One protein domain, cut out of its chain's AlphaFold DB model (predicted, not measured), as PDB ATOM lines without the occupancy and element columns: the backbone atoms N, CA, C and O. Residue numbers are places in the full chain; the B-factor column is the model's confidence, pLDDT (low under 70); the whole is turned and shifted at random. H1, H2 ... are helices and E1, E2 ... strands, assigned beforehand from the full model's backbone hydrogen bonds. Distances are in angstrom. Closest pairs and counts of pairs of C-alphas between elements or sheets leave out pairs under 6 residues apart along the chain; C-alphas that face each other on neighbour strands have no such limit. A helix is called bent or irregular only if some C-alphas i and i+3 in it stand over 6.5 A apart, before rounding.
ATOM      1  N   GLY A   5      -7.788 -69.076  -7.329       90.81
ATOM      2  CA  GLY A   5      -8.391 -67.966  -6.594       90.81
ATOM      3  C   GLY A   5      -9.907 -67.918  -6.794       90.81
ATOM      4  O   GLY A   5     -10.432 -68.483  -7.753       90.81
ATOM      5  N   LYS A   6     -10.622 -67.233  -5.893       94.44
ATOM      6  CA  LYS A   6     -12.062 -66.940  -6.013       94.44
ATOM      7  C   LYS A   6     -12.300 -65.438  -6.001       94.44
ATOM      8  O   LYS A   6     -11.754 -64.735  -5.159       94.44
ATOM      9  N   CYS A   7     -13.140 -64.967  -6.914       93.56
ATOM     10  CA  CYS A   7     -13.650 -63.598  -6.969       93.56
ATOM     11  C   CYS A   7     -15.174 -63.624  -7.213       93.56
ATOM     12  O   CYS A   7     -15.725 -64.706  -7.441       93.56
ATOM     13  N   PRO A   8     -15.875 -62.474  -7.196       94.94
ATOM     14  CA  PRO A   8     -17.313 -62.404  -7.487       94.94
ATOM     15  C   PRO A   8     -17.714 -62.961  -8.863       94.94
ATOM     16  O   PRO A   8     -18.844 -63.404  -9.037       94.94
ATOM     17  N   HIS A   9     -16.780 -62.992  -9.816       91.00
ATOM     18  CA  HIS A   9     -16.989 -63.495 -11.174       91.00
ATOM     19  C   HIS A   9     -16.708 -64.997 -11.345       91.00
ATOM     20  O   HIS A   9     -16.940 -65.547 -12.419       91.00
ATOM     21  N   GLY A  10     -16.221 -65.679 -10.300       93.88
ATOM     22  CA  GLY A  10     -15.953 -67.120 -10.313       93.88
ATOM     23  C   GLY A  10     -14.557 -67.517  -9.823       93.88
ATOM     24  O   GLY A  10     -13.809 -66.714  -9.254       93.88
ATOM     25  N   GLU A  11     -14.225 -68.797 -10.017       94.12
ATOM     26  CA  GLU A  11     -12.882 -69.342  -9.782       94.12
ATOM     27  C   GLU A  11     -11.954 -69.018 -10.961       94.12
ATOM     28  O   GLU A  11     -12.351 -69.145 -12.115       94.12
ATOM     29  N   PHE A  12     -10.710 -68.636 -10.678       94.44
ATOM     30  CA  PHE A  12      -9.696 -68.307 -11.686       94.44
ATOM     31  C   PHE A  12      -8.316 -68.837 -11.272       94.44
ATOM     32  O   PHE A  12      -8.099 -69.191 -10.111       94.44
ATOM     33  N   LEU A  13      -7.369 -68.909 -12.207       93.06
ATOM     34  CA  LEU A  13      -5.985 -69.289 -11.908       93.06
ATOM     35  C   LEU A  13      -5.236 -68.085 -11.333       93.06
ATOM     36  O   LEU A  13      -5.181 -67.033 -11.963       93.06
ATOM     37  N   LEU A  14      -4.632 -68.231 -10.148       88.38
ATOM     38  CA  LEU A  14      -3.946 -67.122  -9.463       88.38
ATOM     39  C   LEU A  14      -2.828 -66.479 -10.298       88.38
ATOM     40  O   LEU A  14      -2.560 -65.298 -10.120       88.38
ATOM     41  N   ALA A  15      -2.205 -67.239 -11.204       91.38
ATOM     42  CA  ALA A  15      -1.146 -66.745 -12.084       91.38
ATOM     43  C   ALA A  15      -1.658 -65.834 -13.215       91.38
ATOM     44  O   ALA A  15      -0.927 -64.952 -13.650       91.38
ATOM     45  N   GLU A  16      -2.891 -66.037 -13.681       90.56
ATOM     46  CA  GLU A  16      -3.462 -65.303 -14.823       90.56
ATOM     47  C   GLU A  16      -4.422 -64.190 -14.379       90.56
ATOM     48  O   GLU A  16      -4.665 -63.235 -15.113       90.56
ATOM     49  N   GLY A  17      -4.950 -64.285 -13.155       89.56
ATOM     50  CA  GLY A  17      -5.967 -63.366 -12.654       89.56
ATOM     51  C   GLY A  17      -7.350 -63.625 -13.264       89.56
ATOM     52  O   GLY A  17      -7.530 -64.456 -14.152       89.56
ATOM     53  N   CYS A  18      -8.376 -62.953 -12.741       93.38
ATOM     54  CA  CYS A  18      -9.720 -63.024 -13.315       93.38
ATOM     55  C   CYS A  18      -9.835 -62.007 -14.466       93.38
ATOM     56  O   CYS A  18      -9.723 -60.807 -14.193       93.38
ATOM     57  N   PRO A  19     -10.129 -62.433 -15.712       92.12
ATOM     58  CA  PRO A  19     -10.199 -61.528 -16.862       92.12
ATOM     59  C   PRO A  19     -11.207 -60.386 -16.682       92.12
ATOM     60  O   PRO A  19     -10.939 -59.255 -17.075       92.12
ATOM     61  N   GLN A  20     -12.347 -60.658 -16.038       93.25
ATOM     62  CA  GLN A  20     -13.380 -59.651 -15.779       93.25
ATOM     63  C   GLN A  20     -12.941 -58.633 -14.722       93.25
ATOM     64  O   GLN A  20     -13.093 -57.438 -14.943       93.25
ATOM     65  N   CYS A  21     -12.305 -59.065 -13.626       89.69
ATOM     66  CA  CYS A  21     -11.777 -58.128 -12.628       89.69
ATOM     67  C   CYS A  21     -10.650 -57.243 -13.183       89.69
ATOM     68  O   CYS A  21     -10.541 -56.086 -12.786       89.69
ATOM     69  N   ILE A  22      -9.803 -57.775 -14.071       90.44
ATOM     70  CA  ILE A  22      -8.745 -56.996 -14.731       90.44
ATOM     71  C   ILE A  22      -9.372 -55.960 -15.674       90.44
ATOM     72  O   ILE A  22      -9.019 -54.785 -15.613       90.44
ATOM     73  N   ALA A  23     -10.358 -56.363 -16.481       90.44
ATOM     74  CA  ALA A  23     -11.072 -55.452 -17.374       90.44
ATOM     75  C   ALA A  23     -11.793 -54.322 -16.617       90.44
ATOM     76  O   ALA A  23     -11.714 -53.167 -17.026       90.44
ATOM     77  N   GLU A  24     -12.439 -54.625 -15.489       91.81
ATOM     78  CA  GLU A  24     -13.103 -53.619 -14.648       91.81
ATOM     79  C   GLU A  24     -12.118 -52.627 -14.025       91.81
ATOM     80  O   GLU A  24     -12.371 -51.422 -14.023       91.81
ATOM     81  N   ARG A  25     -10.976 -53.109 -13.519       89.12
ATOM     82  CA  ARG A  25      -9.931 -52.234 -12.961       89.12
ATOM     83  C   ARG A  25      -9.326 -51.332 -14.022       89.12
ATOM     84  O   ARG A  25      -9.121 -50.151 -13.757       89.12
ATOM     85  N   LYS A  26      -9.097 -51.867 -15.221       89.12
ATOM     86  CA  LYS A  26      -8.611 -51.090 -16.358       89.12
ATOM     87  C   LYS A  26      -9.615 -50.018 -16.779       89.12
ATOM     88  O   LYS A  26      -9.229 -48.862 -16.906       89.12
ATOM     89  N   ALA A  27     -10.900 -50.361 -16.886       89.06
ATOM     90  CA  ALA A  27     -11.958 -49.396 -17.193       89.06
ATOM     91  C   ALA A  27     -12.052 -48.281 -16.131       89.06
ATOM     92  O   ALA A  27     -12.143 -47.104 -16.473       89.06
ATOM     93  N   ALA A  28     -11.948 -48.632 -14.844       88.19
ATOM     94  CA  ALA A  28     -11.916 -47.653 -13.757       88.19
ATOM     95  C   ALA A  28     -10.649 -46.772 -13.784       88.19
ATOM     96  O   ALA A  28     -10.704 -45.592 -13.433       88.19
ATOM     97  N   GLY A  29      -9.504 -47.326 -14.192       87.25
ATOM     98  CA  GLY A  29      -8.262 -46.580 -14.406       87.25
ATOM     99  C   GLY A  29      -8.369 -45.591 -15.572       87.25
ATOM    100  O   GLY A  29      -7.953 -44.443 -15.439       87.25
ATOM    101  N   GLU A  30      -8.993 -45.994 -16.681       90.44
ATOM    102  CA  GLU A  30      -9.249 -45.131 -17.844       90.44
ATOM    103  C   GLU A  30     -10.205 -43.972 -17.517       90.44
ATOM    104  O   GLU A  30      -9.982 -42.844 -17.961       90.44
ATOM    105  N   GLU A  31     -11.238 -44.211 -16.703       91.19
ATOM    106  CA  GLU A  31     -12.136 -43.153 -16.225       91.19
ATOM    107  C   GLU A  31     -11.387 -42.136 -15.350       91.19
ATOM    108  O   GLU A  31     -11.470 -40.931 -15.590       91.19
ATOM    109  N   LYS A  32     -10.561 -42.611 -14.406       89.81
ATOM    110  CA  LYS A  32      -9.702 -41.739 -13.587       89.81
ATOM    111  C   LYS A  32      -8.704 -40.946 -14.425       89.81
ATOM    112  O   LYS A  32      -8.501 -39.765 -14.159       89.81
ATOM    113  N   ALA A  33      -8.088 -41.573 -15.427       88.75
ATOM    114  CA  ALA A  33      -7.164 -40.905 -16.337       88.75
ATOM    115  C   ALA A  33      -7.846 -39.738 -17.066       88.75
ATOM    116  O   ALA A  33      -7.266 -38.659 -17.148       88.75
ATOM    117  N   ARG A  34      -9.099 -39.907 -17.516       90.19
ATOM    118  CA  ARG A  34      -9.879 -38.818 -18.130       90.19
ATOM    119  C   ARG A  34     -10.139 -37.664 -17.165       90.19
ATOM    120  O   ARG A  34      -9.918 -36.521 -17.546       90.19
ATOM    121  N   THR A  35     -10.537 -37.949 -15.924       90.81
ATOM    122  CA  THR A  35     -10.739 -36.903 -14.905       90.81
ATOM    123  C   THR A  35      -9.450 -36.130 -14.618       90.81
ATOM    124  O   THR A  35      -9.485 -34.921 -14.416       90.81
ATOM    125  N   ILE A  36      -8.299 -36.807 -14.616       86.25
ATOM    126  CA  ILE A  36      -6.998 -36.152 -14.423       86.25
ATOM    127  C   ILE A  36      -6.675 -35.221 -15.597       86.25
ATOM    128  O   ILE A  36      -6.205 -34.114 -15.355       86.25
ATOM    129  N   VAL A  37      -6.943 -35.629 -16.843       87.94
ATOM    130  CA  VAL A  37      -6.745 -34.754 -18.015       87.94
ATOM    131  C   VAL A  37      -7.595 -33.489 -17.900       87.94
ATOM    132  O   VAL A  37      -7.061 -32.397 -18.051       87.94
ATOM    133  N   GLU A  38      -8.877 -33.625 -17.556       87.88
ATOM    134  CA  GLU A  38      -9.799 -32.490 -17.404       87.88
ATOM    135  C   GLU A  38      -9.324 -31.508 -16.317       87.88
ATOM    136  O   GLU A  38      -9.243 -30.303 -16.550       87.88
ATOM    137  N   LEU A  39      -8.886 -32.020 -15.159       87.06
ATOM    138  CA  LEU A  39      -8.322 -31.196 -14.082       87.06
ATOM    139  C   LEU A  39      -7.012 -30.499 -14.480       87.06
ATOM    140  O   LEU A  39      -6.735 -29.395 -14.016       87.06
ATOM    141  N   VAL A  40      -6.180 -31.130 -15.311       83.38
ATOM    142  CA  VAL A  40      -4.923 -30.530 -15.784       83.38
ATOM    143  C   VAL A  40      -5.198 -29.422 -16.804       83.38
ATOM    144  O   VAL A  40      -4.551 -28.374 -16.741       83.38
ATOM    145  N   GLU A  41      -6.197 -29.585 -17.673       82.06
ATOM    146  CA  GLU A  41      -6.619 -28.534 -18.605       82.06
ATOM    147  C   GLU A  41      -7.133 -27.281 -17.872       82.06
ATOM    148  O   GLU A  41      -6.798 -26.163 -18.271       82.06
ATOM    149  N   GLU A  42      -7.838 -27.431 -16.740       86.50
ATOM    150  CA  GLU A  42      -8.260 -26.297 -15.894       86.50
ATOM    151  C   GLU A  42      -7.079 -25.488 -15.328       86.50
ATOM    152  O   GLU A  42      -7.202 -24.287 -15.077       86.50
ATOM    153  N   THR A  43      -5.912 -26.114 -15.158       79.94
ATOM    154  CA  THR A  43      -4.694 -25.433 -14.684       79.94
ATOM    155  C   THR A  43      -3.939 -24.683 -15.786       79.94
ATOM    156  O   THR A  43      -2.923 -24.046 -15.507       79.94
ATOM    157  N   GLY A  44      -4.427 -24.724 -17.033       83.12
ATOM    158  CA  GLY A  44      -3.808 -24.050 -18.177       83.12
ATOM    159  C   GLY A  44      -2.580 -24.767 -18.747       83.12
ATOM    160  O   GLY A  44      -1.849 -24.180 -19.545       83.12
ATOM    161  N   VAL A  45      -2.341 -26.022 -18.353       77.88
ATOM    162  CA  VAL A  45      -1.303 -26.878 -18.937       77.88
ATOM    163  C   VAL A  45      -1.892 -27.605 -20.156       77.88
ATOM    164  O   VAL A  45      -2.933 -28.247 -20.019       77.88
ATOM    165  N   PRO A  46      -1.261 -27.545 -21.344       80.06
ATOM    166  CA  PRO A  46      -1.759 -28.252 -22.521       80.06
ATOM    167  C   PRO A  46      -1.756 -29.768 -22.294       80.06
ATOM    168  O   PRO A  46      -0.726 -30.333 -21.913       80.06
ATOM    169  N   ALA A  47      -2.875 -30.443 -22.574       78.12
ATOM    170  CA  ALA A  47      -2.999 -31.895 -22.409       78.12
ATOM    171  C   ALA A  47      -1.946 -32.693 -23.210       78.12
ATOM    172  O   ALA A  47      -1.506 -33.756 -22.774       78.12
ATOM    173  N   ASP A  48      -1.464 -32.148 -24.331       84.00
ATOM    174  CA  ASP A  48      -0.460 -32.774 -25.207       84.00
ATOM    175  C   ASP A  48       0.915 -33.001 -24.539       84.00
ATOM    176  O   ASP A  48       1.713 -33.841 -24.998       84.00
ATOM    177  N   ASN A  49       1.172 -32.295 -23.431       82.12
ATOM    178  CA  ASN A  49       2.412 -32.375 -22.657       82.12
ATOM    179  C   ASN A  49       2.387 -33.466 -21.577       82.12
ATOM    180  O   ASN A  49       3.419 -33.737 -20.957       82.12
ATOM    181  N   LEU A  50       1.253 -34.144 -21.378       84.75
ATOM    182  CA  LEU A  50       1.102 -35.198 -20.383       84.75
ATOM    183  C   LEU A  50       0.959 -36.566 -21.064       84.75
ATOM    184  O   LEU A  50       0.011 -36.820 -21.801       84.75
ATOM    185  N   LYS A  51       1.900 -37.482 -20.812       89.81
ATOM    186  CA  LYS A  51       1.761 -38.890 -21.200       89.81
ATOM    187  C   LYS A  51       1.141 -39.650 -20.033       89.81
ATOM    188  O   LYS A  51       1.764 -39.737 -18.977       89.81
ATOM    189  N   ILE A  52      -0.063 -40.185 -20.224       88.75
ATOM    190  CA  ILE A  52      -0.761 -41.001 -19.225       88.75
ATOM    191  C   ILE A  52      -0.795 -42.456 -19.696       88.75
ATOM    192  O   ILE A  52      -1.222 -42.729 -20.817       88.75
ATOM    193  N   GLU A  53      -0.371 -43.381 -18.840       89.69
ATOM    194  CA  GLU A  53      -0.439 -44.825 -19.081       89.69
ATOM    195  C   GLU A  53      -1.234 -45.499 -17.952       89.69
ATOM    196  O   GLU A  53      -0.977 -45.263 -16.773       89.69
ATOM    197  N   VAL A  54      -2.230 -46.320 -18.309       88.94
ATOM    198  CA  VAL A  54      -3.032 -47.097 -17.348       88.94
ATOM    199  C   VAL A  54      -2.484 -48.519 -17.301       88.94
ATOM    200  O   VAL A  54      -2.471 -49.205 -18.326       88.94
ATOM    201  N   GLN A  55      -2.035 -48.964 -16.129       87.62
ATOM    202  CA  GLN A  55      -1.529 -50.322 -15.934       87.62
ATOM    203  C   GLN A  55      -2.672 -51.340 -15.765       87.62
ATOM    204  O   GLN A  55      -3.815 -50.987 -15.467       87.62
ATOM    205  N   ASP A  56      -2.365 -52.632 -15.916       78.94
ATOM    206  CA  ASP A  56      -3.353 -53.723 -15.829       78.94
ATOM    207  C   ASP A  56      -3.978 -53.885 -14.429       78.94
ATOM    208  O   ASP A  56      -5.044 -54.487 -14.279       78.94
ATOM    209  N   ASP A  57      -3.354 -53.329 -13.387       76.38
ATOM    210  CA  ASP A  57      -3.914 -53.291 -12.035       76.38
ATOM    211  C   ASP A  57      -4.879 -52.109 -11.798       76.38
ATOM    212  O   ASP A  57      -5.520 -52.047 -10.743       76.38
ATOM    213  N   GLY A  58      -5.034 -51.220 -12.787       76.62
ATOM    214  CA  GLY A  58      -5.863 -50.015 -12.729       76.62
ATOM    215  C   GLY A  58      -5.159 -48.788 -12.140       76.62
ATOM    216  O   GLY A  58      -5.816 -47.768 -11.914       76.62
ATOM    217  N   SER A  59      -3.852 -48.866 -11.862       79.56
ATOM    218  CA  SER A  59      -3.038 -47.693 -11.535       79.56
ATOM    219  C   SER A  59      -2.792 -46.824 -12.778       79.56
ATOM    220  O   SER A  59      -2.863 -47.295 -13.914       79.56
ATOM    221  N   VAL A  60      -2.574 -45.526 -12.557       86.12
ATOM    222  CA  VAL A  60      -2.404 -44.520 -13.614       86.12
ATOM    223  C   VAL A  60      -1.072 -43.818 -13.383       86.12
ATOM    224  O   VAL A  60      -0.927 -43.101 -12.391       86.12
ATOM    225  N   ASP A  61      -0.124 -44.010 -14.296       86.19
ATOM    226  CA  ASP A  61       1.159 -43.314 -14.285       86.19
ATOM    227  C   ASP A  61       1.110 -42.108 -15.220       86.19
ATOM    228  O   ASP A  61       0.572 -42.172 -16.329       86.19
ATOM    229  N   PHE A  62       1.700 -40.998 -14.782       87.25
ATOM    230  CA  PHE A  62       1.822 -39.781 -15.575       87.25
ATOM    231  C   PHE A  62       3.289 -39.387 -15.712       87.25
ATOM    232  O   PHE A  62       4.035 -39.319 -14.738       87.25
ATOM    233  N   THR A  63       3.705 -39.103 -16.942       86.69
ATOM    234  CA  THR A  63       5.028 -38.554 -17.249       86.69
ATOM    235  C   THR A  63       4.840 -37.277 -18.054       86.69
ATOM    236  O   THR A  63       4.202 -37.295 -19.108       86.69
ATOM    237  N   MET A  64       5.376 -36.156 -17.570       81.88
ATOM    238  CA  MET A  64       5.413 -34.927 -18.363       81.88
ATOM    239  C   MET A  64       6.468 -35.067 -19.457       81.88
ATOM    240  O   MET A  64       7.592 -35.491 -19.187       81.88
ATOM    241  N   LYS A  65       6.116 -34.719 -20.697       80.25
ATOM    242  CA  LYS A  65       7.120 -34.523 -21.743       80.25
ATOM    243  C   LYS A  65       7.938 -33.297 -21.346       80.25
ATOM    244  O   LYS A  65       7.397 -32.198 -21.273       80.25
TER     245      LYS A  65
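Overview. This is residues 5 to 65 of the 302 residues of an uncharacterized protein of viral metagenome (UniProt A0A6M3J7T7). One long helix, H1, makes the long axis of a rod, with two small strand hairpins: E1 and E2 sit beyond the helix's first end, and E3 and E4 fold back beside its later part, residues 25 to 40. The two hairpins are separate two-stranded antiparallel sheets, E1 next to E2 and E3 next to E4, and the side of H1 away from E3 and E4 is bare. The printed part has 61 residues with one named helix and four named strands, in the order E1, E2, H1, E3, E4, and its class is mixed, helices and strands. The whole is loose, with a radius of gyration of the C-alphas of 15.1 A, and the C-alphas span 47 by 19 by 10 A along their three main axes.

Along the chain. The printed part begins with strand E1, residues 5 to 7, whose first C-alpha, that of Gly 5, is at (-8.391, -67.966, -6.594). Strand E2, residues 10 to 13, follows after a tight link of 2 residues. A tight link of 5 residues leads to helix H1, residues 19 to 42, which is 35.3 A long from first to last C-alpha. H1 runs from C-alpha 19 at (-10.199, -61.528, -16.862) to C-alpha 42 at (-8.260, -26.297, -15.894), so that y rises while x and z change little between these two points. After a short link of 7 residues comes strand E3, residues 50 to 54, 13.0 A from first to last C-alpha. A tight link of 5 residues joins it to strand E4, residues 60 to 64, 13.3 A long, which ends with C-alpha 64 at (5.413, -34.927, -18.363).

Arrangement. E1 and E2 form a hairpin, antiparallel with 147 degrees between their N-to-C directions. The C-alphas of Lys 6 and Glu 11 face each other at 4.5 A. Within hydrogen-bond range across this pair are, for instance, N 5 and O 12 at 2.8 A and N 12 and O 5 at 2.9 A. E1 and H1 are only just apart, with their closest C-alphas 8.1 A from each other. In H1 every O i to N i+4 pair is within hydrogen-bond range, and the helix is not bent. The closest C-alphas of H1 and E3 are those of Gly 29 and Val 54, 6.0 A apart, and the two elements have 5 pairs of C-alphas within 8 A. The closest C-alphas of H1 and E4 are those of Gly 29 and Val 60, 6.3 A apart, one of 3 pairs within 8 A. From centre to centre H1 is 10.4 A from E3 and 12.4 A from E4. E3 and E4 form a second hairpin, antiparallel with 160 degrees between their directions. The C-alphas of Ile 52 and Phe 62 face each other at 4.6 A, and N 51 and O 63, like N 61 and O 53, are within hydrogen-bond range at 2.9 A. E1 and E2 are both apart from E3 and E4.

Size, cuts and confidence. The two C-alphas farthest apart are those of Glu 11 and Gly 44, 46.9 A from each other. The first and last printed C-alphas, those of Gly 5 and Lys 65, are 39.9 A apart. The centre of H1 is nearest to the mean of the C-alphas, at 4.6 A, and the centre of E2 is farthest from it, at 22.3 A. The printed part has no cut, and no link is long. The mean pLDDT of the printed part of this model is 87.6, and no printed residue is under 70.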